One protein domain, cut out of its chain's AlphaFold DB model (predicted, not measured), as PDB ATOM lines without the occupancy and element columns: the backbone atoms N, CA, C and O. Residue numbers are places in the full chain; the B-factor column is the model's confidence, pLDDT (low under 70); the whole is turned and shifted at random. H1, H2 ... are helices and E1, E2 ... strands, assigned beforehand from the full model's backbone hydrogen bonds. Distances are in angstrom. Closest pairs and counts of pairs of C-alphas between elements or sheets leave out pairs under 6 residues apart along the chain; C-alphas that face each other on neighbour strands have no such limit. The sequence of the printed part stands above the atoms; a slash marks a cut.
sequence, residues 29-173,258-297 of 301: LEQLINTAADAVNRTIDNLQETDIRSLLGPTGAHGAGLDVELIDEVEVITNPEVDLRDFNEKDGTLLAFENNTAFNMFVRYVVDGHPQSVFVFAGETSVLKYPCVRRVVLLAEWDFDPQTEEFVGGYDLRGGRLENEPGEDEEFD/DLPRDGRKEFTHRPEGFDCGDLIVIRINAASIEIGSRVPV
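Overview. This is residues 29 to 173 and 258 to 297 of the 301 residues of an uncharacterized protein of Planctomycetes bacterium (UniProt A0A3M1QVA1). The model is a sandwich of two strongly twisted sheets of five strands each, E1 E5 E2 E9 E10 and E4 E3 E6 E7 E8, partly face to face with their strands crossed. Helix H1 lies at one end of the longest axis and only grazes the first sheet, with short H3 beside it; short H2 grazes the second sheet, and residues 258 to 277 are a long stretch with no named element. The printed part has 185 residues, with the elements in the order H1 H2 E1 H3 E2 E3 E4 E5 E6 E7 E8 E9 E10: three named helices and ten named strands, which hold 90 residues, under half. The first sheet is mixed, the second is antiparallel, and the class is mixed, helices and strands. The whole is compact, with a radius of gyration of the C-alphas of 16.4 A and spans of 52 by 37 by 28 A.

Along the chain. Find C-alpha 29 at (307.896, 272.413, 353.405); from there H1, residues 29 to 43, runs 20.7 A to C-alpha 43 at (289.346, 269.419, 362.028). Read on to H2 at residues 59 to 63, E1 at 75 to 77 and H3 at 80 to 83. Then come E2, residues 93 to 99, 19.4 A long; E3, residues 104 to 111, 21.7 A; E4, residues 114 to 120, 19.4 A; and E5, residues 125 to 130, 16.0 A. E6, residues 136 to 144, is 23.4 A long and bends by 58 degrees at residue 139; E7 is residues 151 to 156 and E8 residues 160 to 162. After the cut, look for E9 at residues 278 to 285, 21.9 A, and E10 at 288 to 296, which runs 24.2 A to C-alpha 296 at (290.743, 273.089, 350.177).

Arrangement. Begin with the sheet whose order is E1 E5 E2 E9 E10. E1 is antiparallel to E5, with N 75 and O 129 2.9 A apart, and E5 to E2, with N 95 and O 128 at 2.8 A. E2 and E9 are parallel, at 14 degrees, with N 96 and O 280 at 2.8 A; E9 and E10 form a hairpin, with N 283 and O 290 at 2.8 A. E1, H3 and E2 make a split strand-helix-strand unit, two strands running the same way with E5 between them, and its crossover is right-handed. The other sheet runs E4 E3 E6 E7 E8. E3 and E4 form a hairpin, with N 107 and O 118 at 2.9 A, and E3 is antiparallel to E6, with N 106 and O 142 at 2.9 A. E6, E7 and E8 are a meander, each strand the antiparallel neighbour of the one before: N 143 and O 153 are 2.8 A apart, N 156 and O 160 2.9 A. The two sheets form a sandwich, their facing parts 10.6 A centre to centre and their strands at 39 degrees. The closest C-alphas of E4 and E5 are those of Val 120 and Ser 126, 5.9 A apart. H1 grazes the first sheet with residues 39 to 43 and touches H3, the closest C-alphas being those of Ala 37 and Glu 81, 6.1 A apart. H2 grazes the second sheet with residues 59 to 61; its closest C-alpha to E7 is Gly 60, 6.3 A from that of Phe 151. In H1 and H2 every O i to N i+4 pair is within hydrogen-bond range; H3 is too short for such a pair.

Size, cuts and confidence. The two C-alphas farthest apart, those of Leu 29 and Asp 169, are 53.3 A apart. Residues 174 to 257 are not printed, and C-alphas 173 and 258 are 25.9 A apart across the cut. The links H1 to H2 and H2 to E1 are long. Mean pLDDT of the printed part is 73.7, and 66 residues are under 70, among them 29 to 45, 159 to 173 and 258 to 273.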
ATOM      1  N   LEU A  29     308.521 273.740 353.500       41.94
ATOM      2  CA  LEU A  29     307.896 272.413 353.405       41.94
ATOM      3  C   LEU A  29     307.494 271.867 354.780       41.94
ATOM      4  O   LEU A  29     306.366 271.428 354.943       41.94
ATOM      5  N   GLU A  30     308.371 271.951 355.785       48.66
ATOM      6  CA  GLU A  30     308.028 271.545 357.161       48.66
ATOM      7  C   GLU A  30     306.904 272.408 357.744       48.66
ATOM      8  O   GLU A  30     306.046 271.913 358.466       48.66
ATOM      9  N   GLN A  31     306.865 273.695 357.392       50.25
ATOM     10  CA  GLN A  31     305.806 274.605 357.823       50.25
ATOM     11  C   GLN A  31     304.466 274.291 357.140       50.25
ATOM     12  O   GLN A  31     303.424 274.376 357.782       50.25
ATOM     13  N   LEU A  32     304.496 273.864 355.876       46.94
ATOM     14  CA  LEU A  32     303.339 273.377 355.122       46.94
ATOM     15  C   LEU A  32     302.797 272.057 355.664       46.94
ATOM     16  O   LEU A  32     301.595 271.947 355.875       46.94
ATOM     17  N   ILE A  33     303.684 271.104 355.954       52.62
ATOM     18  CA  ILE A  33     303.334 269.826 356.580       52.62
ATOM     19  C   ILE A  33     302.675 270.086 357.930       52.62
ATOM     20  O   ILE A  33     301.584 269.590 358.176       52.62
ATOM     21  N   ASN A  34     303.282 270.932 358.767       53.75
ATOM     22  CA  ASN A  34     302.697 271.292 360.052       53.75
ATOM     23  C   ASN A  34     301.367 272.033 359.880       53.75
ATOM     24  O   ASN A  34     300.476 271.821 360.675       53.75
ATOM     25  N   THR A  35     301.180 272.845 358.836       55.56
ATOM     26  CA  THR A  35     299.922 273.583 358.621       55.56
ATOM     27  C   THR A  35     298.794 272.687 358.111       55.56
ATOM     28  O   THR A  35     297.664 272.840 358.570       55.56
ATOM     29  N   ALA A  36     299.080 271.757 357.196       52.53
ATOM     30  CA  ALA A  36     298.119 270.773 356.698       52.53
ATOM     31  C   ALA A  36     297.785 269.741 357.782       52.53
ATOM     32  O   ALA A  36     296.610 269.504 358.054       52.53
ATOM     33  N   ALA A  37     298.799 269.218 358.480       56.53
ATOM     34  CA  ALA A  37     298.610 268.371 359.652       56.53
ATOM     35  C   ALA A  37     297.865 269.123 360.759       56.53
ATOM     36  O   ALA A  37     296.947 268.563 361.327       56.53
ATOM     37  N   ASP A  38     298.151 270.402 361.016       58.31
ATOM     38  CA  ASP A  38     297.394 271.217 361.973       58.31
ATOM     39  C   ASP A  38     295.984 271.531 361.475       58.31
ATOM     40  O   ASP A  38     295.102 271.739 362.293       58.31
ATOM     41  N   ALA A  39     295.729 271.652 360.172       54.47
ATOM     42  CA  ALA A  39     294.383 271.866 359.637       54.47
ATOM     43  C   ALA A  39     293.541 270.595 359.781       54.47
ATOM     44  O   ALA A  39     292.404 270.669 360.241       54.47
ATOM     45  N   VAL A  40     294.130 269.438 359.480       58.78
ATOM     46  CA  VAL A  40     293.516 268.127 359.692       58.78
ATOM     47  C   VAL A  40     293.360 267.852 361.184       58.78
ATOM     48  O   VAL A  40     292.245 267.615 361.605       58.78
ATOM     49  N   ASN A  41     294.386 268.033 362.014       57.44
ATOM     50  CA  ASN A  41     294.323 267.879 363.476       57.44
ATOM     51  C   ASN A  41     293.407 268.910 364.159       57.44
ATOM     52  O   ASN A  41     292.891 268.647 365.236       57.44
ATOM     53  N   ARG A  42     293.200 270.102 363.575       57.03
ATOM     54  CA  ARG A  42     292.177 271.062 364.047       57.03
ATOM     55  C   ARG A  42     290.765 270.675 363.620       57.03
ATOM     56  O   ARG A  42     289.812 271.177 364.208       57.03
ATOM     57  N   THR A  43     290.636 269.877 362.564       57.59
ATOM     58  CA  THR A  43     289.346 269.419 362.028       57.59
ATOM     59  C   THR A  43     288.970 268.043 362.581       57.59
ATOM     60  O   THR A  43     287.786 267.742 362.679       57.59
ATOM     61  N   ILE A  44     289.964 267.244 362.968       65.62
ATOM     62  CA  ILE A  44     289.878 265.860 363.416       65.62
ATOM     63  C   ILE A  44     290.467 265.793 364.820       65.62
ATOM     64  O   ILE A  44     291.680 265.716 365.003       65.62
ATOM     65  N   ASP A  45     289.592 265.830 365.819       62.97
ATOM     66  CA  ASP A  45     290.008 265.879 367.219       62.97
ATOM     67  C   ASP A  45     290.545 264.523 367.730       62.97
ATOM     68  O   ASP A  45     291.292 264.505 368.709       62.97
ATOM     69  N   ASN A  46     290.208 263.398 367.076       81.75
ATOM     70  CA  ASN A  46     290.618 262.043 367.475       81.75
ATOM     71  C   ASN A  46     290.736 261.104 366.259       81.75
ATOM     72  O   ASN A  46     289.765 260.456 365.876       81.75
ATOM     73  N   LEU A  47     291.909 261.010 365.634       85.50
ATOM     74  CA  LEU A  47     292.105 260.051 364.547       85.50
ATOM     75  C   LEU A  47     292.106 258.606 365.066       85.50
ATOM     76  O   LEU A  47     292.742 258.298 366.072       85.50
ATOM     77  N   GLN A  48     291.464 257.719 364.318       86.81
ATOM     78  CA  GLN A  48     291.580 256.281 364.485       86.81
ATOM     79  C   GLN A  48     292.948 255.792 363.977       86.81
ATOM     80  O   GLN A  48     293.162 255.599 362.784       86.81
ATOM     81  N   GLU A  49     293.886 255.568 364.899       85.69
ATOM     82  CA  GLU A  49     295.253 255.099 364.591       85.69
ATOM     83  C   GLU A  49     295.311 253.615 364.170       85.69
ATOM     84  O   GLU A  49     296.362 253.103 363.787       85.69
ATOM     85  N   THR A  50     294.191 252.892 364.271       84.38
ATOM     86  CA  THR A  50     294.115 251.480 363.879       84.38
ATOM     87  C   THR A  50     293.669 251.357 362.430       84.38
ATOM     88  O   THR A  50     292.617 251.882 362.064       84.38
ATOM     89  N   ASP A  51     294.431 250.612 361.625       84.00
ATOM     90  CA  ASP A  51     294.049 250.303 360.245       84.00
ATOM     91  C   ASP A  51     292.714 249.558 360.236       84.00
ATOM     92  O   ASP A  51     292.595 248.439 360.749       84.00
ATOM     93  N   ILE A  52     291.710 250.184 359.630       83.94
ATOM     94  CA  ILE A  52     290.340 249.687 359.618       83.94
ATOM     95  C   ILE A  52     290.188 248.367 358.864       83.94
ATOM     96  O   ILE A  52     289.275 247.609 359.163       83.94
ATOM     97  N   ARG A  53     291.099 248.047 357.938       82.44
ATOM     98  CA  ARG A  53     291.114 246.754 357.233       82.44
ATOM     99  C   ARG A  53     291.555 245.612 358.138       82.44
ATOM    100  O   ARG A  53     291.238 244.454 357.890       82.44
ATOM    101  N   SER A  54     292.338 245.935 359.166       78.88
ATOM    102  CA  SER A  54     292.799 244.974 360.168       78.88
ATOM    103  C   SER A  54     291.802 244.789 361.306       78.88
ATOM    104  O   SER A  54     291.964 243.871 362.116       78.88
ATOM    105  N   LEU A  55     290.787 245.654 361.379       73.94
ATOM    106  CA  LEU A  55     289.744 245.526 362.370       73.94
ATOM    107  C   LEU A  55     288.916 244.300 362.046       73.94
ATOM    108  O   LEU A  55     288.198 244.236 361.052       73.94
ATOM    109  N   LEU A  56     288.994 243.348 362.964       65.31
ATOM    110  CA  LEU A  56     287.853 242.499 363.178       65.31
ATOM    111  C   LEU A  56     286.772 243.416 363.765       65.31
ATOM    112  O   LEU A  56     286.972 243.974 364.848       65.31
ATOM    113  N   GLY A  57     285.692 243.657 363.022       62.41
ATOM    114  CA  GLY A  57     284.521 244.349 363.545       62.41
ATOM    115  C   GLY A  57     284.062 243.715 364.868       62.41
ATOM    116  O   GLY A  57     284.455 242.588 365.194       62.41
ATOM    117  N   PRO A  58     283.243 244.420 365.669       62.81
ATOM    118  CA  PRO A  58     282.711 243.869 366.910       62.81
ATOM    119  C   PRO A  58     282.103 242.494 366.648       62.81
ATOM    120  O   PRO A  58     281.598 242.227 365.557       62.81
ATOM    121  N   THR A  59     282.153 241.603 367.637       65.50
ATOM    122  CA  THR A  59     281.754 240.199 367.438       65.50
ATOM    123  C   THR A  59     280.350 240.070 366.813       65.50
ATOM    124  O   THR A  59     280.125 239.189 365.982       65.50
ATOM    125  N   GLY A  60     279.433 240.989 367.148       60.28
ATOM    126  CA  GLY A  60     278.109 241.093 366.527       60.28
ATOM    127  C   GLY A  60     278.119 241.486 365.041       60.28
ATOM    128  O   GLY A  60     277.329 240.947 364.278       60.28
ATOM    129  N   ALA A  61     279.037 242.350 364.599       61.78
ATOM    130  CA  ALA A  61     279.181 242.744 363.193       61.78
ATOM    131  C   ALA A  61     279.660 241.578 362.312       61.78
ATOM    132  O   ALA A  61     279.077 241.321 361.263       61.78
ATOM    133  N   HIS A  62     280.649 240.800 362.761       63.59
ATOM    134  CA  HIS A  62     281.092 239.622 362.004       63.59
ATOM    135  C   HIS A  62     280.057 238.501 361.969       63.59
ATOM    136  O   HIS A  62     279.911 237.829 360.950       63.59
ATOM    137  N   GLY A  63     279.327 238.292 363.070       61.00
ATOM    138  CA  GLY A  63     278.207 237.348 363.095       61.00
ATOM    139  C   GLY A  63     277.113 237.707 362.084       61.00
ATOM    140  O   GLY A  63     276.473 236.815 361.536       61.00
ATOM    141  N   ALA A  64     276.977 239.002 361.804       63.47
ATOM    142  CA  ALA A  64     276.052 239.603 360.856       63.47
ATOM    143  C   ALA A  64     276.593 239.732 359.414       63.47
ATOM    144  O   ALA A  64     275.913 240.284 358.550       63.47
ATOM    145  N   GLY A  65     277.820 239.268 359.135       66.31
ATOM    146  CA  GLY A  65     278.446 239.415 357.812       66.31
ATOM    147  C   GLY A  65     278.768 240.866 357.431       66.31
ATOM    148  O   GLY A  65     278.798 241.208 356.250       66.31
ATOM    149  N   LEU A  66     278.962 241.741 358.419       74.50
ATOM    150  CA  LEU A  66     279.428 243.106 358.211       74.50
ATOM    151  C   LEU A  66     280.950 243.148 358.287       74.50
ATOM    152  O   LEU A  66     281.533 243.288 359.364       74.50
ATOM    153  N   ASP A  67     281.578 243.051 357.122       80.25
ATOM    154  CA  ASP A  67     283.021 243.181 356.971       80.25
ATOM    155  C   ASP A  67     283.385 244.544 356.374       80.25
ATOM    156  O   ASP A  67     282.608 245.149 355.628       80.25
ATOM    157  N   VAL A  68     284.563 245.054 356.745       83.06
ATOM    158  CA  VAL A  68     285.131 246.260 356.132       83.06
ATOM    159  C   VAL A  68     285.592 245.903 354.722       83.06
ATOM    160  O   VAL A  68     286.523 245.120 354.537       83.06
ATOM    161  N   GLU A  69     284.944 246.504 353.737       86.88
ATOM    162  CA  GLU A  69     285.190 246.316 352.318       86.88
ATOM    163  C   GLU A  69     285.665 247.648 351.756       86.88
ATOM    164  O   GLU A  69     284.906 248.615 351.668       86.88
ATOM    165  N   LEU A  70     286.955 247.696 351.423       86.56
ATOM    166  CA  LEU A  70     287.568 248.818 350.732       86.56
ATOM    167  C   LEU A  70     288.172 248.338 349.416       86.56
ATOM    168  O   LEU A  70     288.856 247.314 349.413       86.56
ATOM    169  N   ILE A  71     288.014 249.102 348.338       85.88
ATOM    170  CA  ILE A  71     288.788 248.880 347.109       85.88
ATOM    171  C   ILE A  71     290.291 249.029 347.389       85.88
ATOM    172  O   ILE A  71     290.716 249.744 348.309       85.88
ATOM    173  N   ASP A  72     291.105 248.327 346.603       82.62
ATOM    174  CA  ASP A  72     292.549 248.208 346.825       82.62
ATOM    175  C   ASP A  72     293.272 249.559 346.713       82.62
ATOM    176  O   ASP A  72     294.291 249.781 347.366       82.62
ATOM    177  N   GLU A  73     292.730 250.485 345.922       86.69
ATOM    178  CA  GLU A  73     293.296 251.810 345.683       86.69
ATOM    179  C   GLU A  73     293.116 252.781 346.859       86.69
ATOM    180  O   GLU A  73     293.720 253.855 346.858       86.69
ATOM    181  N   VAL A  74     292.307 252.426 347.863       89.62
ATOM    182  CA  VAL A  74     292.110 253.263 349.051       89.62
ATOM    183  C   VAL A  74     293.301 253.134 349.994       89.62
ATOM    184  O   VAL A  74     293.745 252.040 350.338       89.62
ATOM    185  N   GLU A  75     293.805 254.253 350.484       90.75
ATOM    186  CA  GLU A  75     294.811 254.290 351.540       90.75
ATOM    187  C   GLU A  75     294.139 254.682 352.862       90.75
ATOM    188  O   GLU A  75     293.424 255.679 352.936       90.75
ATOM    189  N   VAL A  76     294.338 253.877 353.909       90.19
ATOM    190  CA  VAL A  76     293.826 254.175 355.253       90.19
ATOM    191  C   VAL A  76     294.871 255.013 355.976       90.19
ATOM    192  O   VAL A  76     295.991 254.556 356.198       90.19
ATOM    193  N   ILE A  77     294.500 256.232 356.351       88.44
ATOM    194  CA  ILE A  77     295.385 257.162 357.046       88.44
ATOM    195  C   ILE A  77     295.340 256.838 358.538       88.44
ATOM    196  O   ILE A  77     294.322 257.041 359.198       88.44
ATOM    197  N   THR A  78     296.455 256.341 359.066       86.81
ATOM    198  CA  THR A  78     296.595 255.952 360.485       86.81
ATOM    199  C   THR A  78     297.611 256.817 361.220       86.81
ATOM    200  O   THR A  78     297.590 256.892 362.448       86.81
ATOM    201  N   ASN A  79     298.478 257.518 360.482       83.12
ATOM    202  CA  ASN A  79     299.410 258.501 361.007       83.12
ATOM    203  C   ASN A  79     299.442 259.741 360.091       83.12
ATOM    204  O   ASN A  79     300.229 259.788 359.146       83.12
ATOM    205  N   PRO A  80     298.660 260.794 360.381       74.62
ATOM    206  CA  PRO A  80     298.528 261.961 359.518       74.62
ATOM    207  C   PRO A  80     299.856 262.694 359.329       74.62
ATOM    208  O   PRO A  80     300.099 263.251 358.265       74.62
ATOM    209  N   GLU A  81     300.741 262.672 360.335       70.62
ATOM    210  CA  GLU A  81     302.057 263.316 360.246       70.62
ATOM    211  C   GLU A  81     302.948 262.678 359.175       70.62
ATOM    212  O   GLU A  81     303.818 263.350 358.621       70.62
ATOM    213  N   VAL A  82     302.761 261.385 358.905       77.62
ATOM    214  CA  VAL A  82     303.524 260.631 357.905       77.62
ATOM    215  C   VAL A  82     302.742 260.553 356.599       77.62
ATOM    216  O   VAL A  82     303.273 260.921 355.554       77.62
ATOM    217  N   ASP A  83     301.482 260.141 356.670       76.75
ATOM    218  CA  ASP A  83     300.666 259.779 355.512       76.75
ATOM    219  C   ASP A  83     300.183 261.017 354.735       76.75
ATOM    220  O   ASP A  83     300.030 260.978 353.514       76.75
ATOM    221  N   LEU A  84     299.992 262.156 355.418       71.31
ATOM    222  CA  LEU A  84     299.604 263.419 354.773       71.31
ATOM    223  C   LEU A  84     300.791 264.328 354.460       71.31
ATOM    224  O   LEU A  84     300.622 265.350 353.797       71.31
ATOM    225  N   ARG A  85     302.000 263.963 354.900       70.44
ATOM    226  CA  ARG A  85     303.212 264.765 354.690       70.44
ATOM    227  C   ARG A  85     303.464 265.065 353.217       70.44
ATOM    228  O   ARG A  85     303.816 266.187 352.860       70.44
ATOM    229  N   ASP A  86     303.296 264.033 352.403       67.94
ATOM    230  CA  ASP A  86     303.520 264.064 350.964       67.94
ATOM    231  C   ASP A  86     302.187 264.055 350.199       67.94
ATOM    232  O   ASP A  86     302.169 263.822 348.989       67.94
ATOM    233  N   PHE A  87     301.064 264.312 350.886       74.38
ATOM    234  CA  PHE A  87     299.777 264.436 350.222       74.38
ATOM    235  C   PHE A  87     299.796 265.664 349.319       74.38
ATOM    236  O   PHE A  87     299.904 266.812 349.752       74.38
ATOM    237  N   ASN A  88     299.697 265.393 348.030       74.31
ATOM    238  CA  ASN A  88     299.489 266.388 347.010       74.31
ATOM    239  C   ASN A  88     298.006 266.354 346.666       74.31
ATOM    240  O   ASN A  88     297.478 265.326 346.254       74.31
ATOM    241  N   GLU A  89     297.346 267.492 346.823       71.31
ATOM    242  CA  GLU A  89     295.926 267.669 346.516       71.31
ATOM    243  C   GLU A  89     295.575 267.306 345.062       71.31
ATOM    244  O   GLU A  89     294.440 266.994 344.743       71.31
ATOM    245  N   LYS A  90     296.554 267.257 344.156       76.12
ATOM    246  CA  LYS A  90     296.331 266.798 342.777       76.12
ATOM    247  C   LYS A  90     296.271 265.279 342.634       76.12
ATOM    248  O   LYS A  90     295.902 264.801 341.566       76.12
ATOM    249  N   ASP A  91     296.656 264.547 343.674       78.62
ATOM    250  CA  ASP A  91     296.870 263.103 343.626       78.62
ATOM    251  C   ASP A  91     295.731 262.317 344.301       78.62
ATOM    252  O   ASP A  91     295.736 261.088 344.250       78.62
ATOM    253  N   GLY A  92     294.739 262.982 344.910       86.44
ATOM    254  CA  GLY A  92     293.587 262.286 345.480       86.44
ATOM    255  C   GLY A  92     292.600 263.162 346.244       86.44
ATOM    256  O   GLY A  92     292.777 264.369 346.375       86.44
ATOM    257  N   THR A  93     291.565 262.523 346.775       87.56
ATOM    258  CA  THR A  93     290.553 263.127 347.652       87.56
ATOM    259  C   THR A  93     290.634 262.454 349.018       87.56
ATOM    260  O   THR A  93     290.809 261.236 349.109       87.56
ATOM    261  N   LEU A  94     290.511 263.236 350.090       90.50
ATOM    262  CA  LEU A  94     290.436 262.712 351.451       90.50
ATOM    263  C   LEU A  94     288.974 262.617 351.881       90.50
ATOM    264  O   LEU A  94     288.219 263.578 351.763       90.50
ATOM    265  N   LEU A  95     288.589 261.467 352.418       90.44
ATOM    266  CA  LEU A  95     287.273 261.200 352.975       90.44
ATOM    267  C   LEU A  95     287.421 260.870 354.459       90.44
ATOM    268  O   LEU A  95     288.001 259.849 354.820       90.44
ATOM    269  N   ALA A  96     286.913 261.742 355.320       91.00
ATOM    270  CA  ALA A  96     286.936 261.578 356.764       91.00
ATOM    271  C   ALA A  96     285.540 261.212 357.278       91.00
ATOM    272  O   ALA A  96     284.583 261.942 357.035       91.00
ATOM    273  N   PHE A  97     285.435 260.114 358.021       92.44
ATOM    274  CA  PHE A  97     284.237 259.728 358.759       92.44
ATOM    275  C   PHE A  97     284.454 260.030 360.237       92.44
ATOM    276  O   PHE A  97     285.172 259.302 360.916       92.44
ATOM    277  N   GLU A  98     283.865 261.119 360.720       91.00
ATOM    278  CA  GLU A  98     283.963 261.594 362.101       91.00
ATOM    279  C   GLU A  98     282.768 261.064 362.902       91.00
ATOM    280  O   GLU A  98     281.624 261.442 362.646       91.00
ATOM    281  N   ASN A  99     283.018 260.187 363.873       91.75
ATOM    282  CA  ASN A  99     281.980 259.604 364.712       91.75
ATOM    283  C   ASN A  99     281.887 260.339 366.055       91.75
ATOM    284  O   ASN A  99     282.589 260.025 367.012       91.75
ATOM    285  N   ASN A 100     280.949 261.279 366.154       89.50
ATOM    286  CA  ASN A 100     280.667 262.045 367.372       89.50
ATOM    287  C   ASN A 100     279.611 261.386 368.271       89.50
ATOM    288  O   ASN A 100     279.024 262.037 369.146       89.50
ATOM    289  N   THR A 101     279.326 260.103 368.058       88.12
ATOM    290  CA  THR A 101     278.383 259.343 368.875       88.12
ATOM    291  C   THR A 101     279.092 258.629 370.031       88.12
ATOM    292  O   THR A 101     280.317 258.622 370.151       88.12
ATOM    293  N   ALA A 102     278.299 258.036 370.925       90.31
ATOM    294  CA  ALA A 102     278.809 257.144 371.965       90.31
ATOM    295  C   ALA A 102     278.889 255.674 371.505       90.31
ATOM    296  O   ALA A 102     279.265 254.821 372.309       90.31
ATOM    297  N   PHE A 103     278.512 255.387 370.256       91.06
ATOM    298  CA  PHE A 103     278.472 254.057 369.656       91.06
ATOM    299  C   PHE A 103     279.611 253.898 368.654       91.06
ATOM    300  O   PHE A 103     280.088 254.876 368.082       91.06
ATOM    301  N   ASN A 104     280.061 252.666 368.442       91.31
ATOM    302  CA  ASN A 104     280.869 252.379 367.268       91.31
ATOM    303  C   ASN A 104     279.943 252.291 366.057       91.31
ATOM    304  O   ASN A 104     278.852 251.735 366.164       91.31
ATOM    305  N   MET A 105     280.386 252.814 364.923       90.38
ATOM    306  CA  MET A 105     279.563 252.925 363.726       90.38
ATOM    307  C   MET A 105     280.129 252.047 362.623       90.38
ATOM    308  O   MET A 105     281.316 252.133 362.307       90.38
ATOM    309  N   PHE A 106     279.274 251.245 362.002       91.38
ATOM    310  CA  PHE A 106     279.552 250.636 360.707       91.38
ATOM    311  C   PHE A 106     278.758 251.393 359.648       91.38
ATOM    312  O   PHE A 106     277.544 251.521 359.772       91.38
ATOM    313  N   VAL A 107     279.422 251.900 358.616       91.19
ATOM    314  CA  VAL A 107     278.789 252.715 357.573       91.19
ATOM    315  C   VAL A 107     279.000 252.049 356.226       91.19
ATOM    316  O   VAL A 107     280.131 251.729 355.866       91.19
ATOM    317  N   ARG A 108     277.918 251.880 355.462       90.56
ATOM    318  CA  ARG A 108     277.962 251.495 354.047       90.56
ATOM    319  C   ARG A 108     277.758 252.708 353.162       90.56
ATOM    320  O   ARG A 108     276.870 253.531 353.398       90.56
ATOM    321  N   TYR A 109     278.564 252.792 352.120       89.44
ATOM    322  CA  TYR A 109     278.575 253.912 351.196       89.44
ATOM    323  C   TYR A 109     279.042 253.459 349.811       89.44
ATOM    324  O   TYR A 109     279.481 252.330 349.627       89.44
ATOM    325  N   VAL A 110     278.905 254.332 348.823       86.81
ATOM    326  CA  VAL A 110     279.360 254.126 347.448       86.81
ATOM    327  C   VAL A 110     280.256 255.293 347.075       86.81
ATOM    328  O   VAL A 110     279.868 256.448 347.265       86.81
ATOM    329  N   VAL A 111     281.430 254.995 346.529       87.00
ATOM    330  CA  VAL A 111     282.343 255.988 345.950       87.00
ATOM    331  C   VAL A 111     282.484 255.693 344.470       87.00
ATOM    332  O   VAL A 111     282.894 254.597 344.108       87.00
ATOM    333  N   ASP A 112     282.098 256.649 343.626       84.69
ATOM    334  CA  ASP A 112     282.167 256.532 342.161       84.69
ATOM    335  C   ASP A 112     281.601 255.202 341.613       84.69
ATOM    336  O   ASP A 112     282.149 254.597 340.700       84.69
ATOM    337  N   GLY A 113     280.492 254.732 342.197       81.12
ATOM    338  CA  GLY A 113     279.818 253.488 341.802       81.12
ATOM    339  C   GLY A 113     280.336 252.221 342.489       81.12
ATOM    340  O   GLY A 113     279.697 251.180 342.383       81.12
ATOM    341  N   HIS A 114     281.428 252.293 343.252       86.31
ATOM    342  CA  HIS A 114     281.970 251.160 343.999       86.31
ATOM    343  C   HIS A 114     281.430 251.133 345.435       86.31
ATOM    344  O   HIS A 114     281.722 252.066 346.193       86.31
ATOM    345  N   PRO A 115     280.671 250.096 345.840       87.94
ATOM    346  CA  PRO A 115     280.260 249.907 347.226       87.94
ATOM    347  C   PRO A 115     281.468 249.723 348.142       87.94
ATOM    348  O   PRO A 115     282.437 249.060 347.786       87.94
ATOM    349  N   GLN A 116     281.390 250.329 349.319       91.06
ATOM    350  CA  GLN A 116     282.413 250.303 350.351       91.06
ATOM    351  C   GLN A 116     281.742 250.215 351.721       91.06
ATOM    352  O   GLN A 116     280.582 250.609 351.912       91.06
ATOM    353  N   SER A 117     282.512 249.796 352.714       92.00
ATOM    354  CA  SER A 117     282.133 249.912 354.114       92.00
ATOM    355  C   SER A 117     283.308 250.359 354.974       92.00
ATOM    356  O   SER A 117     284.477 250.135 354.669       92.00
ATOM    357  N   VAL A 118     282.994 251.067 356.053       92.44
ATOM    358  CA  VAL A 118     283.974 251.591 357.006       92.44
ATOM    359  C   VAL A 118     283.455 251.353 358.415       92.44
ATOM    360  O   VAL A 118     282.257 251.467 358.677       92.44
ATOM    361  N   PHE A 119     284.370 251.038 359.326       91.38
ATOM    362  CA  PHE A 119     284.082 250.973 360.748       91.38
ATOM    363  C   PHE A 119     284.809 252.095 361.489       91.38
ATOM    364  O   PHE A 119     286.022 252.263 361.332       91.38
ATOM    365  N   VAL A 120     284.065 252.853 362.294       91.69
ATOM    366  CA  VAL A 120     284.555 254.044 362.993       91.69
ATOM    367  C   VAL A 120     284.223 253.949 364.478       91.69
ATOM    368  O   VAL A 120     283.051 253.883 364.862       91.69
ATOM    369  N   PHE A 121     285.240 253.961 365.336       91.75
ATOM    370  CA  PHE A 121     285.040 253.873 366.783       91.75
ATOM    371  C   PHE A 121     284.370 255.123 367.367       91.75
ATOM    372  O   PHE A 121     284.456 256.222 366.816       91.75
ATOM    373  N   ALA A 122     283.689 254.943 368.500       91.25
ATOM    374  CA  ALA A 122     283.015 256.019 369.220       91.25
ATOM    375  C   ALA A 122     283.977 257.164 369.576       91.25
ATOM    376  O   ALA A 122     284.941 256.972 370.323       91.25
ATOM    377  N   GLY A 123     283.675 258.374 369.105       87.88
ATOM    378  CA  GLY A 123     284.488 259.565 369.341       87.88
ATOM    379  C   GLY A 123     285.739 259.665 368.470       87.88
ATOM    380  O   GLY A 123     286.507 260.601 368.682       87.88
ATOM    381  N   GLU A 124     285.958 258.735 367.537       91.56
ATOM    382  CA  GLU A 124     287.113 258.706 366.638       91.56
ATOM    383  C   GLU A 124     286.740 259.115 365.206       91.56
ATOM    384  O   GLU A 124     285.574 259.273 364.843       91.56
ATOM    385  N   THR A 125     287.758 259.330 364.380       90.62
ATOM    386  CA  THR A 125     287.627 259.675 362.969       90.62
ATOM    387  C   THR A 125     288.484 258.751 362.127       90.62
ATOM    388  O   THR A 125     289.699 258.689 362.311       90.62
ATOM    389  N   SER A 126     287.863 258.073 361.168       91.88
ATOM    390  CA  SER A 126     288.583 257.309 360.152       91.88
ATOM    391  C   SER A 126     288.828 258.197 358.938       91.88
ATOM    392  O   SER A 126     287.898 258.845 358.459       91.88
ATOM    393  N   VAL A 127     290.065 258.248 358.447       91.44
ATOM    394  CA  VAL A 127     290.420 259.034 357.261       91.44
ATOM    395  C   VAL A 127     290.908 258.096 356.174       91.44
ATOM    396  O   VAL A 127     291.828 257.304 356.372       91.44
ATOM    397  N   LEU A 128     290.282 258.209 355.013       92.62
ATOM    398  CA  LEU A 128     290.554 257.415 353.832       92.62
ATOM    399  C   LEU A 128     291.019 258.337 352.719       92.62
ATOM    400  O   LEU A 128     290.453 259.406 352.503       92.62
ATOM    401  N   LYS A 129     292.034 257.911 351.986       91.75
ATOM    402  CA  LYS A 129     292.513 258.598 350.798       91.75
ATOM    403  C   LYS A 129     292.135 257.782 349.575       91.75
ATOM    404  O   LYS A 129     292.501 256.615 349.459       91.75
ATOM    405  N   TYR A 130     291.416 258.427 348.674       91.12
ATOM    406  CA  TYR A 130     290.955 257.874 347.411       91.12
ATOM    407  C   TYR A 130     291.697 258.534 346.239       91.12
ATOM    408  O   TYR A 130     292.090 259.703 346.350       91.12
ATOM    409  N   PRO A 131     291.826 257.856 345.082       88.69
ATOM    410  CA  PRO A 131     291.990 258.552 343.805       88.69
ATOM    411  C   PRO A 131     290.851 259.567 343.621       88.69
ATOM    412  O   PRO A 131     289.755 259.318 344.108       88.69
ATOM    413  N   CYS A 132     291.109 260.698 342.952       86.25
ATOM    414  CA  CYS A 132     290.178 261.829 342.806       86.25
ATOM    415  C   CYS A 132     288.692 261.413 342.732       86.25
ATOM    416  O   CYS A 132     288.240 260.925 341.693       86.25
ATOM    417  N   VAL A 133     287.953 261.637 343.820       85.00
ATOM    418  CA  VAL A 133     286.559 261.204 343.968       85.00
ATOM    419  C   VAL A 133     285.635 262.219 343.326       85.00
ATOM    420  O   VAL A 133     285.798 263.415 343.555       85.00
ATOM    421  N   ARG A 134     284.631 261.759 342.575       84.00
ATOM    422  CA  ARG A 134     283.601 262.643 341.999       84.00
ATOM    423  C   ARG A 134     282.302 262.598 342.783       84.00
ATOM    424  O   ARG A 134     281.628 263.622 342.920       84.00
ATOM    425  N   ARG A 135     281.946 261.421 343.295       84.25
ATOM    426  CA  ARG A 135     280.672 261.157 343.958       84.25
ATOM    427  C   ARG A 135     280.854 260.240 345.161       84.25
ATOM    428  O   ARG A 135     281.478 259.188 345.073       84.25
ATOM    429  N   VAL A 136     280.207 260.617 346.259       85.69
ATOM    430  CA  VAL A 136     280.054 259.795 347.463       85.69
ATOM    431  C   VAL A 136     278.569 259.720 347.794       85.69
ATOM    432  O   VAL A 136     277.900 260.753 347.843       85.69
ATOM    433  N   VAL A 137     278.049 258.515 348.015       85.44
ATOM    434  CA  VAL A 137     276.657 258.272 348.419       85.44
ATOM    435  C   VAL A 137     276.653 257.429 349.685       85.44
ATOM    436  O   VAL A 137     277.213 256.340 349.703       85.44
ATOM    437  N   LEU A 138     276.014 257.915 350.745       87.38
ATOM    438  CA  LEU A 138     275.814 257.144 351.969       87.38
ATOM    439  C   LEU A 138     274.580 256.252 351.824       87.38
ATOM    440  O   LEU A 138     273.527 256.727 351.407       87.38
ATOM    441  N   LEU A 139     274.712 254.969 352.161       85.94
ATOM    442  CA  LEU A 139     273.633 253.993 352.013       85.94
ATOM    443  C   LEU A 139     272.977 253.669 353.349       85.94
ATOM    444  O   LEU A 139     271.761 253.747 353.472       85.94
ATOM    445  N   ALA A 140     273.775 253.297 354.345       87.69
ATOM    446  CA  ALA A 140     273.266 252.827 355.625       87.69
ATOM    447  C   ALA A 140     274.305 252.987 356.732       87.69
ATOM    448  O   ALA A 140     275.509 253.023 356.466       87.69
ATOM    449  N   GLU A 141     273.829 253.022 357.971       90.25
ATOM    450  CA  GLU A 141     274.662 252.935 359.166       90.25
ATOM    451  C   GLU A 141     274.088 251.943 360.185       90.25
ATOM    452  O   GLU A 141     272.872 251.744 360.255       90.25
ATOM    453  N   TRP A 142     274.970 251.340 360.978       90.06
ATOM    454  CA  TRP A 142     274.639 250.463 362.098       90.06
ATOM    455  C   TRP A 142     275.438 250.872 363.338       90.06
ATOM    456  O   TRP A 142     276.654 251.074 363.269       90.06
ATOM    457  N   ASP A 143     274.742 250.924 364.469       90.06
ATOM    458  CA  ASP A 143     275.240 251.336 365.775       90.06
ATOM    459  C   ASP A 143     275.588 250.099 366.608       90.06
ATOM    460  O   ASP A 143     274.754 249.209 366.816       90.06
ATOM    461  N   PHE A 144     276.799 250.075 367.159       89.00
ATOM    462  CA  PHE A 144     277.273 249.029 368.061       89.00
ATOM    463  C   PHE A 144     277.654 249.620 369.415       89.00
ATOM    464  O   PHE A 144     278.421 250.585 369.492       89.00
ATOM    465  N   ASP A 145     277.158 249.035 370.504       89.44
ATOM    466  CA  ASP A 145     277.561 249.440 371.852       89.44
ATOM    467  C   ASP A 145     279.030 249.035 372.080       89.44
ATOM    468  O   ASP A 145     279.358 247.848 372.028       89.44
ATOM    469  N   PRO A 146     279.948 249.983 372.347       87.75
ATOM    470  CA  PRO A 146     281.369 249.680 372.500       87.75
ATOM    471  C   PRO A 146     281.694 248.849 373.750       87.75
ATOM    472  O   PRO A 146     282.817 248.368 373.881       87.75
ATOM    473  N   GLN A 147     280.769 248.717 374.708       88.31
ATOM    474  CA  GLN A 147     280.967 247.922 375.922       88.31
ATOM    475  C   GLN A 147     280.516 246.476 375.756       88.31
ATOM    476  O   GLN A 147     281.149 245.587 376.327       88.31
ATOM    477  N   THR A 148     279.408 246.251 375.050       88.00
ATOM    478  CA  THR A 148     278.865 244.903 374.831       88.00
ATOM    479  C   THR A 148     279.269 244.314 373.486       88.00
ATOM    480  O   THR A 148     279.193 243.101 373.335       88.00
ATOM    481  N   GLU A 149     279.735 245.143 372.546       80.81
ATOM    482  CA  GLU A 149     279.964 244.794 371.137       80.81
ATOM    483  C   GLU A 149     278.697 244.299 370.414       80.81
ATOM    484  O   GLU A 149     278.778 243.629 369.381       80.81
ATOM    485  N   GLU A 150     277.522 244.628 370.953       85.06
ATOM    486  CA  GLU A 150     276.224 244.223 370.414       85.06
ATOM    487  C   GLU A 150     275.639 245.311 369.512       85.06
ATOM    488  O   GLU A 150     275.873 246.507 369.711       85.06
ATOM    489  N   PHE A 151     274.855 244.874 368.529       86.19
ATOM    490  CA  PHE A 151     274.078 245.749 367.666       86.19
ATOM    491  C   PHE A 151     272.947 246.422 368.455       86.19
ATOM    492  O   PHE A 151     272.246 245.785 369.241       86.19
ATOM    493  N   VAL A 152     272.771 247.727 368.250       86.62
ATOM    494  CA  VAL A 152     271.776 248.542 368.968       86.62
ATOM    495  C   VAL A 152     270.673 249.041 368.036       86.62
ATOM    496  O   VAL A 152     269.523 249.201 368.458       86.62
ATOM    497  N   GLY A 153     271.003 249.295 366.773       85.44
ATOM    498  CA  GLY A 153     270.075 249.807 365.772       85.44
ATOM    499  C   GLY A 153     270.803 250.301 364.528       85.44
ATOM    500  O   GLY A 153     272.022 250.406 364.525       85.44
ATOM    501  N   GLY A 154     270.062 250.597 363.463       85.25
ATOM    502  CA  GLY A 154     270.637 251.139 362.238       85.25
ATOM    503  C   GLY A 154     269.650 251.990 361.452       85.25
ATOM    504  O   GLY A 154     268.441 252.011 361.723       85.25
ATOM    505  N   TYR A 155     270.170 252.693 360.456       82.75
ATOM    506  CA  TYR A 155     269.401 253.581 359.596       82.75
ATOM    507  C   TYR A 155     269.727 253.330 358.128       82.75
ATOM    508  O   TYR A 155     270.889 253.191 357.753       82.75
ATOM    509  N   ASP A 156     268.685 253.318 357.297       82.69
ATOM    510  CA  ASP A 156     268.818 253.381 355.848       82.69
ATOM    511  C   ASP A 156     268.853 254.859 355.469       82.69
ATOM    512  O   ASP A 156     267.848 255.580 355.515       82.69
ATOM    513  N   LEU A 157     270.039 255.317 355.097       81.00
ATOM    514  CA  LEU A 157     270.306 256.714 354.787       81.00
ATOM    515  C   LEU A 157     269.675 257.140 353.453       81.00
ATOM    516  O   LEU A 157     269.640 258.332 353.156       81.00
ATOM    517  N   ARG A 158     269.081 256.202 352.702       74.75
ATOM    518  CA  ARG A 158     268.241 256.466 351.523       74.75
ATOM    519  C   ARG A 158     266.793 256.826 351.881       74.75
ATOM    520  O   ARG A 158     266.039 257.221 350.998       74.75
ATOM    521  N   GLY A 159     266.382 256.711 353.153       59.88
ATOM    522  CA  GLY A 159     265.074 257.204 353.613       59.88
ATOM    523  C   GLY A 159     264.328 256.363 354.658       59.88
ATOM    524  O   GLY A 159     263.192 256.705 355.008       59.88
ATOM    525  N   GLY A 160     264.928 255.307 355.209       59.12
ATOM    526  CA  GLY A 160     264.270 254.336 356.095       59.12
ATOM    527  C   GLY A 160     264.970 254.139 357.444       59.12
ATOM    528  O   GLY A 160     266.107 254.545 357.648       59.12
ATOM    529  N   ARG A 161     264.284 253.521 358.409       57.25
ATOM    530  CA  ARG A 161     264.936 252.963 359.606       57.25
ATOM    531  C   ARG A 161     265.188 251.482 359.339       57.25
ATOM    532  O   ARG A 161     264.270 250.823 358.862       57.25
ATOM    533  N   LEU A 162     266.372 250.976 359.678       62.47
ATOM    534  CA  LEU A 162     266.628 249.537 359.660       62.47
ATOM    535  C   LEU A 162     266.094 248.972 360.980       62.47
ATOM    536  O   LEU A 162     266.565 249.329 362.062       62.47
ATOM    537  N   GLU A 163     265.020 248.189 360.904       59.69
ATOM    538  CA  GLU A 163     264.392 247.578 362.086       59.69
ATOM    539  C   GLU A 163     265.035 246.238 362.466       59.69
ATOM    540  O   GLU A 163     264.845 245.781 363.593       59.69
ATOM    541  N   ASN A 164     265.828 245.655 361.562       61.00
ATOM    542  CA  ASN A 164     266.417 244.328 361.707       61.00
ATOM    543  C   ASN A 164     267.925 244.389 361.974       61.00
ATOM    544  O   ASN A 164     268.607 245.340 361.573       61.00
ATOM    545  N   GLU A 165     268.441 243.352 362.640       59.81
ATOM    546  CA  GLU A 165     269.880 243.143 362.757       59.81
ATOM    547  C   GLU A 165     270.490 242.954 361.359       59.81
ATOM    548  O   GLU A 165     269.846 242.389 360.463       59.81
ATOM    549  N   PRO A 166     271.722 243.436 361.136       61.91
ATOM    550  CA  PRO A 166     272.395 243.201 359.872       61.91
ATOM    551  C   PRO A 166     272.467 241.689 359.596       61.91
ATOM    552  O   PRO A 166     272.850 240.904 360.457       61.91
ATOM    553  N   GLY A 167     272.043 241.280 358.400       57.22
ATOM    554  CA  GLY A 167     272.111 239.886 357.955       57.22
ATOM    555  C   GLY A 167     270.938 238.971 358.335       57.22
ATOM    556  O   GLY A 167     270.967 237.815 357.916       57.22
ATOM    557  N   GLU A 168     269.913 239.428 359.070       54.75
ATOM    558  CA  GLU A 168     268.802 238.527 359.436       54.75
ATOM    559  C   GLU A 168     267.777 238.309 358.311       54.75
ATOM    560  O   GLU A 168     267.405 237.163 358.091       54.75
ATOM    561  N   ASP A 169     267.399 239.323 357.521       47.28
ATOM    562  CA  ASP A 169     266.343 239.146 356.499       47.28
ATOM    563  C   ASP A 169     266.550 239.933 355.195       47.28
ATOM    564  O   ASP A 169     265.739 239.829 354.274       47.28
ATOM    565  N   GLU A 170     267.609 240.732 355.092       50.56
ATOM    566  CA  GLU A 170     267.877 241.494 353.876       50.56
ATOM    567  C   GLU A 170     268.855 240.696 353.012       50.56
ATOM    568  O   GLU A 170     270.069 240.911 353.039       50.56
ATOM    569  N   GLU A 171     268.308 239.806 352.171       47.25
ATOM    570  CA  GLU A 171     268.758 239.829 350.777       47.25
ATOM    571  C   GLU A 171     268.593 241.297 350.367       47.25
ATOM    572  O   GLU A 171     267.505 241.752 350.026       47.25
ATOM    573  N   PHE A 172     269.652 242.093 350.548       49.22
ATOM    574  CA  PHE A 172     269.833 243.323 349.801       49.22
ATOM    575  C   PHE A 172     269.833 242.837 348.360       49.22
ATOM    576  O   PHE A 172     270.890 242.445 347.870       49.22
ATOM    577  N   ASP A 173     268.636 242.718 347.774       43.38
ATOM    578  CA  ASP A 173     268.397 242.268 346.414       43.38
ATOM    579  C   ASP A 173     269.412 242.995 345.549       43.38
ATOM    580  O   ASP A 173     269.295 244.207 345.365       43.38
ATOM    581  N   ASP A 258     262.148 266.133 349.267       29.34
ATOM    582  CA  ASP A 258     261.477 266.938 350.278       29.34
ATOM    583  C   ASP A 258     260.492 266.077 351.113       29.34
ATOM    584  O   ASP A 258     259.431 265.687 350.621       29.34
ATOM    585  N   LEU A 259     260.794 265.781 352.389       24.81
ATOM    586  CA  LEU A 259     259.810 265.224 353.336       24.81
ATOM    587  C   LEU A 259     259.958 265.772 354.772       24.81
ATOM    588  O   LEU A 259     260.952 265.514 355.454       24.81
ATOM    589  N   PRO A 260     258.923 266.445 355.321       30.53
ATOM    590  CA  PRO A 260     258.932 266.944 356.691       30.53
ATOM    591  C   PRO A 260     258.122 266.059 357.659       30.53
ATOM    592  O   PRO A 260     257.014 265.630 357.349       30.53
ATOM    593  N   ARG A 261     258.623 265.900 358.894       30.86
ATOM    594  CA  ARG A 261     258.066 266.486 360.149       30.86
ATOM    595  C   ARG A 261     258.591 265.864 361.448       30.86
ATOM    596  O   ARG A 261     258.332 266.456 362.490       30.86
ATOM    597  N   ASP A 262     259.425 264.825 361.392       31.59
ATOM    598  CA  ASP A 262     259.968 264.175 362.603       31.59
ATOM    599  C   ASP A 262     261.501 264.296 362.745       31.59
ATOM    600  O   ASP A 262     262.166 263.428 363.300       31.59
ATOM    601  N   GLY A 263     262.073 265.417 362.286       34.59
ATOM    602  CA  GLY A 263     263.420 265.848 362.697       34.59
ATOM    603  C   GLY A 263     264.602 265.434 361.811       34.59
ATOM    604  O   GLY A 263     265.734 265.500 362.273       34.59
ATOM    605  N   ARG A 264     264.370 265.056 360.549       40.28
ATOM    606  CA  ARG A 264     265.421 264.700 359.575       40.28
ATOM    607  C   ARG A 264     265.891 265.924 358.779       40.28
ATOM    608  O   ARG A 264     265.079 266.795 358.467       40.28
ATOM    609  N   LYS A 265     267.185 265.995 358.457       37.28
ATOM    610  CA  LYS A 265     267.757 266.974 357.521       37.28
ATOM    611  C   LYS A 265     268.496 266.227 356.420       37.28
ATOM    612  O   LYS A 265     269.449 265.512 356.709       37.28
ATOM    613  N   GLU A 266     268.040 266.412 355.192       35.69
ATOM    614  CA  GLU A 266     268.783 266.056 353.990       35.69
ATOM    615  C   GLU A 266     269.984 266.988 353.818       35.69
ATOM    616  O   GLU A 266     269.914 268.180 354.138       35.69
ATOM    617  N   PHE A 267     271.073 266.451 353.276       40.78
ATOM    618  CA  PHE A 267     272.172 267.245 352.746       40.78
ATOM    619  C   PHE A 267     272.258 267.019 351.240       40.78
ATOM    620  O   PHE A 267     272.893 266.083 350.765       40.78
ATOM    621  N   THR A 268     271.648 267.924 350.483       37.50
ATOM    622  CA  THR A 268     271.991 268.156 349.082       37.50
ATOM    623  C   THR A 268     273.324 268.901 349.076       37.50
ATOM    624  O   THR A 268     273.381 270.117 349.289       37.50
ATOM    625  N   HIS A 269     274.434 268.180 348.891       41.62
ATOM    626  CA  HIS A 269     275.634 268.858 348.411       41.62
ATOM    627  C   HIS A 269     275.342 269.400 347.008       41.62
ATOM    628  O   HIS A 269     274.489 268.861 346.299       41.62
ATOM    629  N   ARG A 270     275.965 270.523 346.635       44.88
ATOM    630  CA  ARG A 270     275.699 271.161 345.339       44.88
ATOM    631  C   ARG A 270     275.864 270.137 344.203       44.88
ATOM    632  O   ARG A 270     276.728 269.277 344.309       44.88
ATOM    633  N   PRO A 271     275.130 270.280 343.088       48.38
ATOM    634  CA  PRO A 271     275.334 269.458 341.887       48.38
ATOM    635  C   PRO A 271     276.722 269.646 341.244       48.38
ATOM    636  O   PRO A 271     277.056 268.986 340.266       48.38
ATOM    637  N   GLU A 272     277.525 270.575 341.763       58.72
ATOM    638  CA  GLU A 272     278.941 270.722 341.455       58.72
ATOM    639  C   GLU A 272     279.668 269.619 342.242       58.72
ATOM    640  O   GLU A 272     279.761 269.721 343.464       58.72
ATOM    641  N   GLY A 273     280.074 268.534 341.570       64.44
ATOM    642  CA  GLY A 273     280.754 267.385 342.183       64.44
ATOM    643  C   GLY A 273     282.016 267.748 342.977       64.44
ATOM    644  O   GLY A 273     282.431 268.905 343.026       64.44
ATOM    645  N   PHE A 274     282.625 266.753 343.622       75.06
ATOM    646  CA  PHE A 274     283.858 266.966 344.387       75.06
ATOM    647  C   PHE A 274     285.056 267.196 343.459       75.06
ATOM    648  O   PHE A 274     285.162 266.566 342.402       75.06
ATOM    649  N   ASP A 275     285.955 268.094 343.861       78.88
ATOM    650  CA  ASP A 275     287.207 268.333 343.153       78.88
ATOM    651  C   ASP A 275     288.308 267.412 343.700       78.88
ATOM    652  O   ASP A 275     288.320 267.005 344.868       78.88
ATOM    653  N   CYS A 276     289.285 267.085 342.850       82.12
ATOM    654  CA  CYS A 276     290.484 266.411 343.337       82.12
ATOM    655  C   CYS A 276     291.232 267.337 344.302       82.12
ATOM    656  O   CYS A 276     291.433 268.515 343.997       82.12
ATOM    657  N   GLY A 277     291.621 266.806 345.460       81.50
ATOM    658  CA  GLY A 277     292.265 267.572 346.525       81.50
ATOM    659  C   GLY A 277     291.329 268.040 347.625       81.50
ATOM    660  O   GLY A 277     291.794 268.621 348.610       81.50
ATOM    661  N   ASP A 278     290.032 267.770 347.489       82.06
ATOM    662  CA  ASP A 278     289.075 268.053 348.543       82.06
ATOM    663  C   ASP A 278     289.285 267.141 349.759       82.06
ATOM    664  O   ASP A 278     289.596 265.952 349.653       82.06
ATOM    665  N   LEU A 279     289.055 267.721 350.938       84.62
ATOM    666  CA  LEU A 279     288.731 266.987 352.154       84.62
ATOM    667  C   LEU A 279     287.210 267.007 352.338       84.62
ATOM    668  O   LEU A 279     286.608 268.062 352.574       84.62
ATOM    669  N   ILE A 280     286.607 265.830 352.238       84.75
ATOM    670  CA  ILE A 280     285.192 265.580 352.490       84.75
ATOM    671  C   ILE A 280     285.074 265.034 353.910       84.75
ATOM    672  O   ILE A 280     285.685 264.019 354.237       84.75
ATOM    673  N   VAL A 281     284.290 265.696 354.760       86.50
ATOM    674  CA  VAL A 281     284.068 265.275 356.148       86.50
ATOM    675  C   VAL A 281     282.612 264.865 356.324       86.50
ATOM    676  O   VAL A 281     281.699 265.683 356.218       86.50
ATOM    677  N   ILE A 282     282.401 263.590 356.621       87.56
ATOM    678  CA  ILE A 282     281.114 262.999 356.973       87.56
ATOM    679  C   ILE A 282     281.067 262.899 358.494       87.56
ATOM    680  O   ILE A 282     281.748 262.069 359.093       87.56
ATOM    681  N   ARG A 283     280.273 263.762 359.124       87.50
ATOM    682  CA  ARG A 283     280.097 263.807 360.577       87.50
ATOM    683  C   ARG A 283     278.854 263.051 360.983       87.50
ATOM    684  O   ARG A 283     277.743 263.460 360.655       87.50
ATOM    685  N   ILE A 284     279.039 262.001 361.760       87.00
ATOM    686  CA  ILE A 284     277.974 261.170 362.302       87.00
ATOM    687  C   ILE A 284     277.724 261.629 363.733       87.00
ATOM    688  O   ILE A 284     278.575 261.494 364.611       87.00
ATOM    689  N   ASN A 285     276.557 262.219 363.976       84.50
ATOM    690  CA  ASN A 285     276.120 262.645 365.299       84.50
ATOM    691  C   ASN A 285     274.921 261.808 365.731       84.50
ATOM    692  O   ASN A 285     274.157 261.330 364.900       84.50
ATOM    693  N   ALA A 286     274.667 261.745 367.039       75.19
ATOM    694  CA  ALA A 286     273.612 260.904 367.615       75.19
ATOM    695  C   ALA A 286     272.183 261.158 367.078       75.19
ATOM    696  O   ALA A 286     271.282 260.375 367.357       75.19
ATOM    697  N   ALA A 287     271.945 262.272 366.381       74.50
ATOM    698  CA  ALA A 287     270.643 262.617 365.811       74.50
ATOM    699  C   ALA A 287     270.705 263.050 364.335       74.50
ATOM    700  O   ALA A 287     269.673 263.420 363.774       74.50
ATOM    701  N   SER A 288     271.890 263.084 363.719       76.62
ATOM    702  CA  SER A 288     272.055 263.615 362.365       76.62
ATOM    703  C   SER A 288     273.405 263.258 361.761       76.62
ATOM    704  O   SER A 288     274.431 263.355 362.434       76.62
ATOM    705  N   ILE A 289     273.411 263.000 360.458       73.12
ATOM    706  CA  ILE A 289     274.628 262.974 359.651       73.12
ATOM    707  C   ILE A 289     274.768 264.325 358.948       73.12
ATOM    708  O   ILE A 289     273.817 264.826 358.348       73.12
ATOM    709  N   GLU A 290     275.944 264.935 359.048       78.25
ATOM    710  CA  GLU A 290     276.283 266.187 358.377       78.25
ATOM    711  C   GLU A 290     277.426 265.929 357.395       78.25
ATOM    712  O   GLU A 290     278.476 265.423 357.783       78.25
ATOM    713  N   ILE A 291     277.242 266.292 356.124       68.56
ATOM    714  CA  ILE A 291     278.317 266.237 355.128       68.56
ATOM    715  C   ILE A 291     278.862 267.652 354.963       68.56
ATOM    716  O   ILE A 291     278.219 268.526 354.375       68.56
ATOM    717  N   GLY A 292     280.045 267.887 355.517       67.31
ATOM    718  CA  GLY A 292     280.819 269.095 355.286       67.31
ATOM    719  C   GLY A 292     281.793 268.871 354.138       67.31
ATOM    720  O   GLY A 292     282.566 267.917 354.157       67.31
ATOM    721  N   SER A 293     281.800 269.766 353.154       62.44
ATOM    722  CA  SER A 293     282.926 269.878 352.226       62.44
ATOM    723  C   SER A 293     283.588 271.240 352.381       62.44
ATOM    724  O   SER A 293     282.949 272.214 352.794       62.44
ATOM    725  N   ARG A 294     284.864 271.280 351.990       56.41
ATOM    726  CA  ARG A 294     285.730 272.457 351.843       56.41
ATOM    727  C   ARG A 294     286.478 272.876 353.096       56.41
ATOM    728  O   ARG A 294     286.248 273.937 353.673       56.41
ATOM    729  N   VAL A 295     287.539 272.125 353.353       52.69
ATOM    730  CA  VAL A 295     288.839 272.786 353.472       52.69
ATOM    731  C   VAL A 295     289.619 272.417 352.211       52.69
ATOM    732  O   VAL A 295     290.089 271.284 352.137       52.69
ATOM    733  N   PRO A 296     289.721 273.294 351.190       53.16
ATOM    734  CA  PRO A 296     290.743 273.089 350.177       53.16
ATOM    735  C   PRO A 296     292.069 272.997 350.925       53.16
ATOM    736  O   PRO A 296     292.403 273.899 351.699       53.16
ATOM    737  N   VAL A 297     292.782 271.884 350.746       54.66
ATOM    738  CA  VAL A 297     294.088 271.675 351.385       54.66
ATOM    739  C   VAL A 297     295.047 272.815 350.994       54.66
ATOM    740  O   VAL A 297     295.885 273.229 351.797       54.66
TER     741      VAL A 297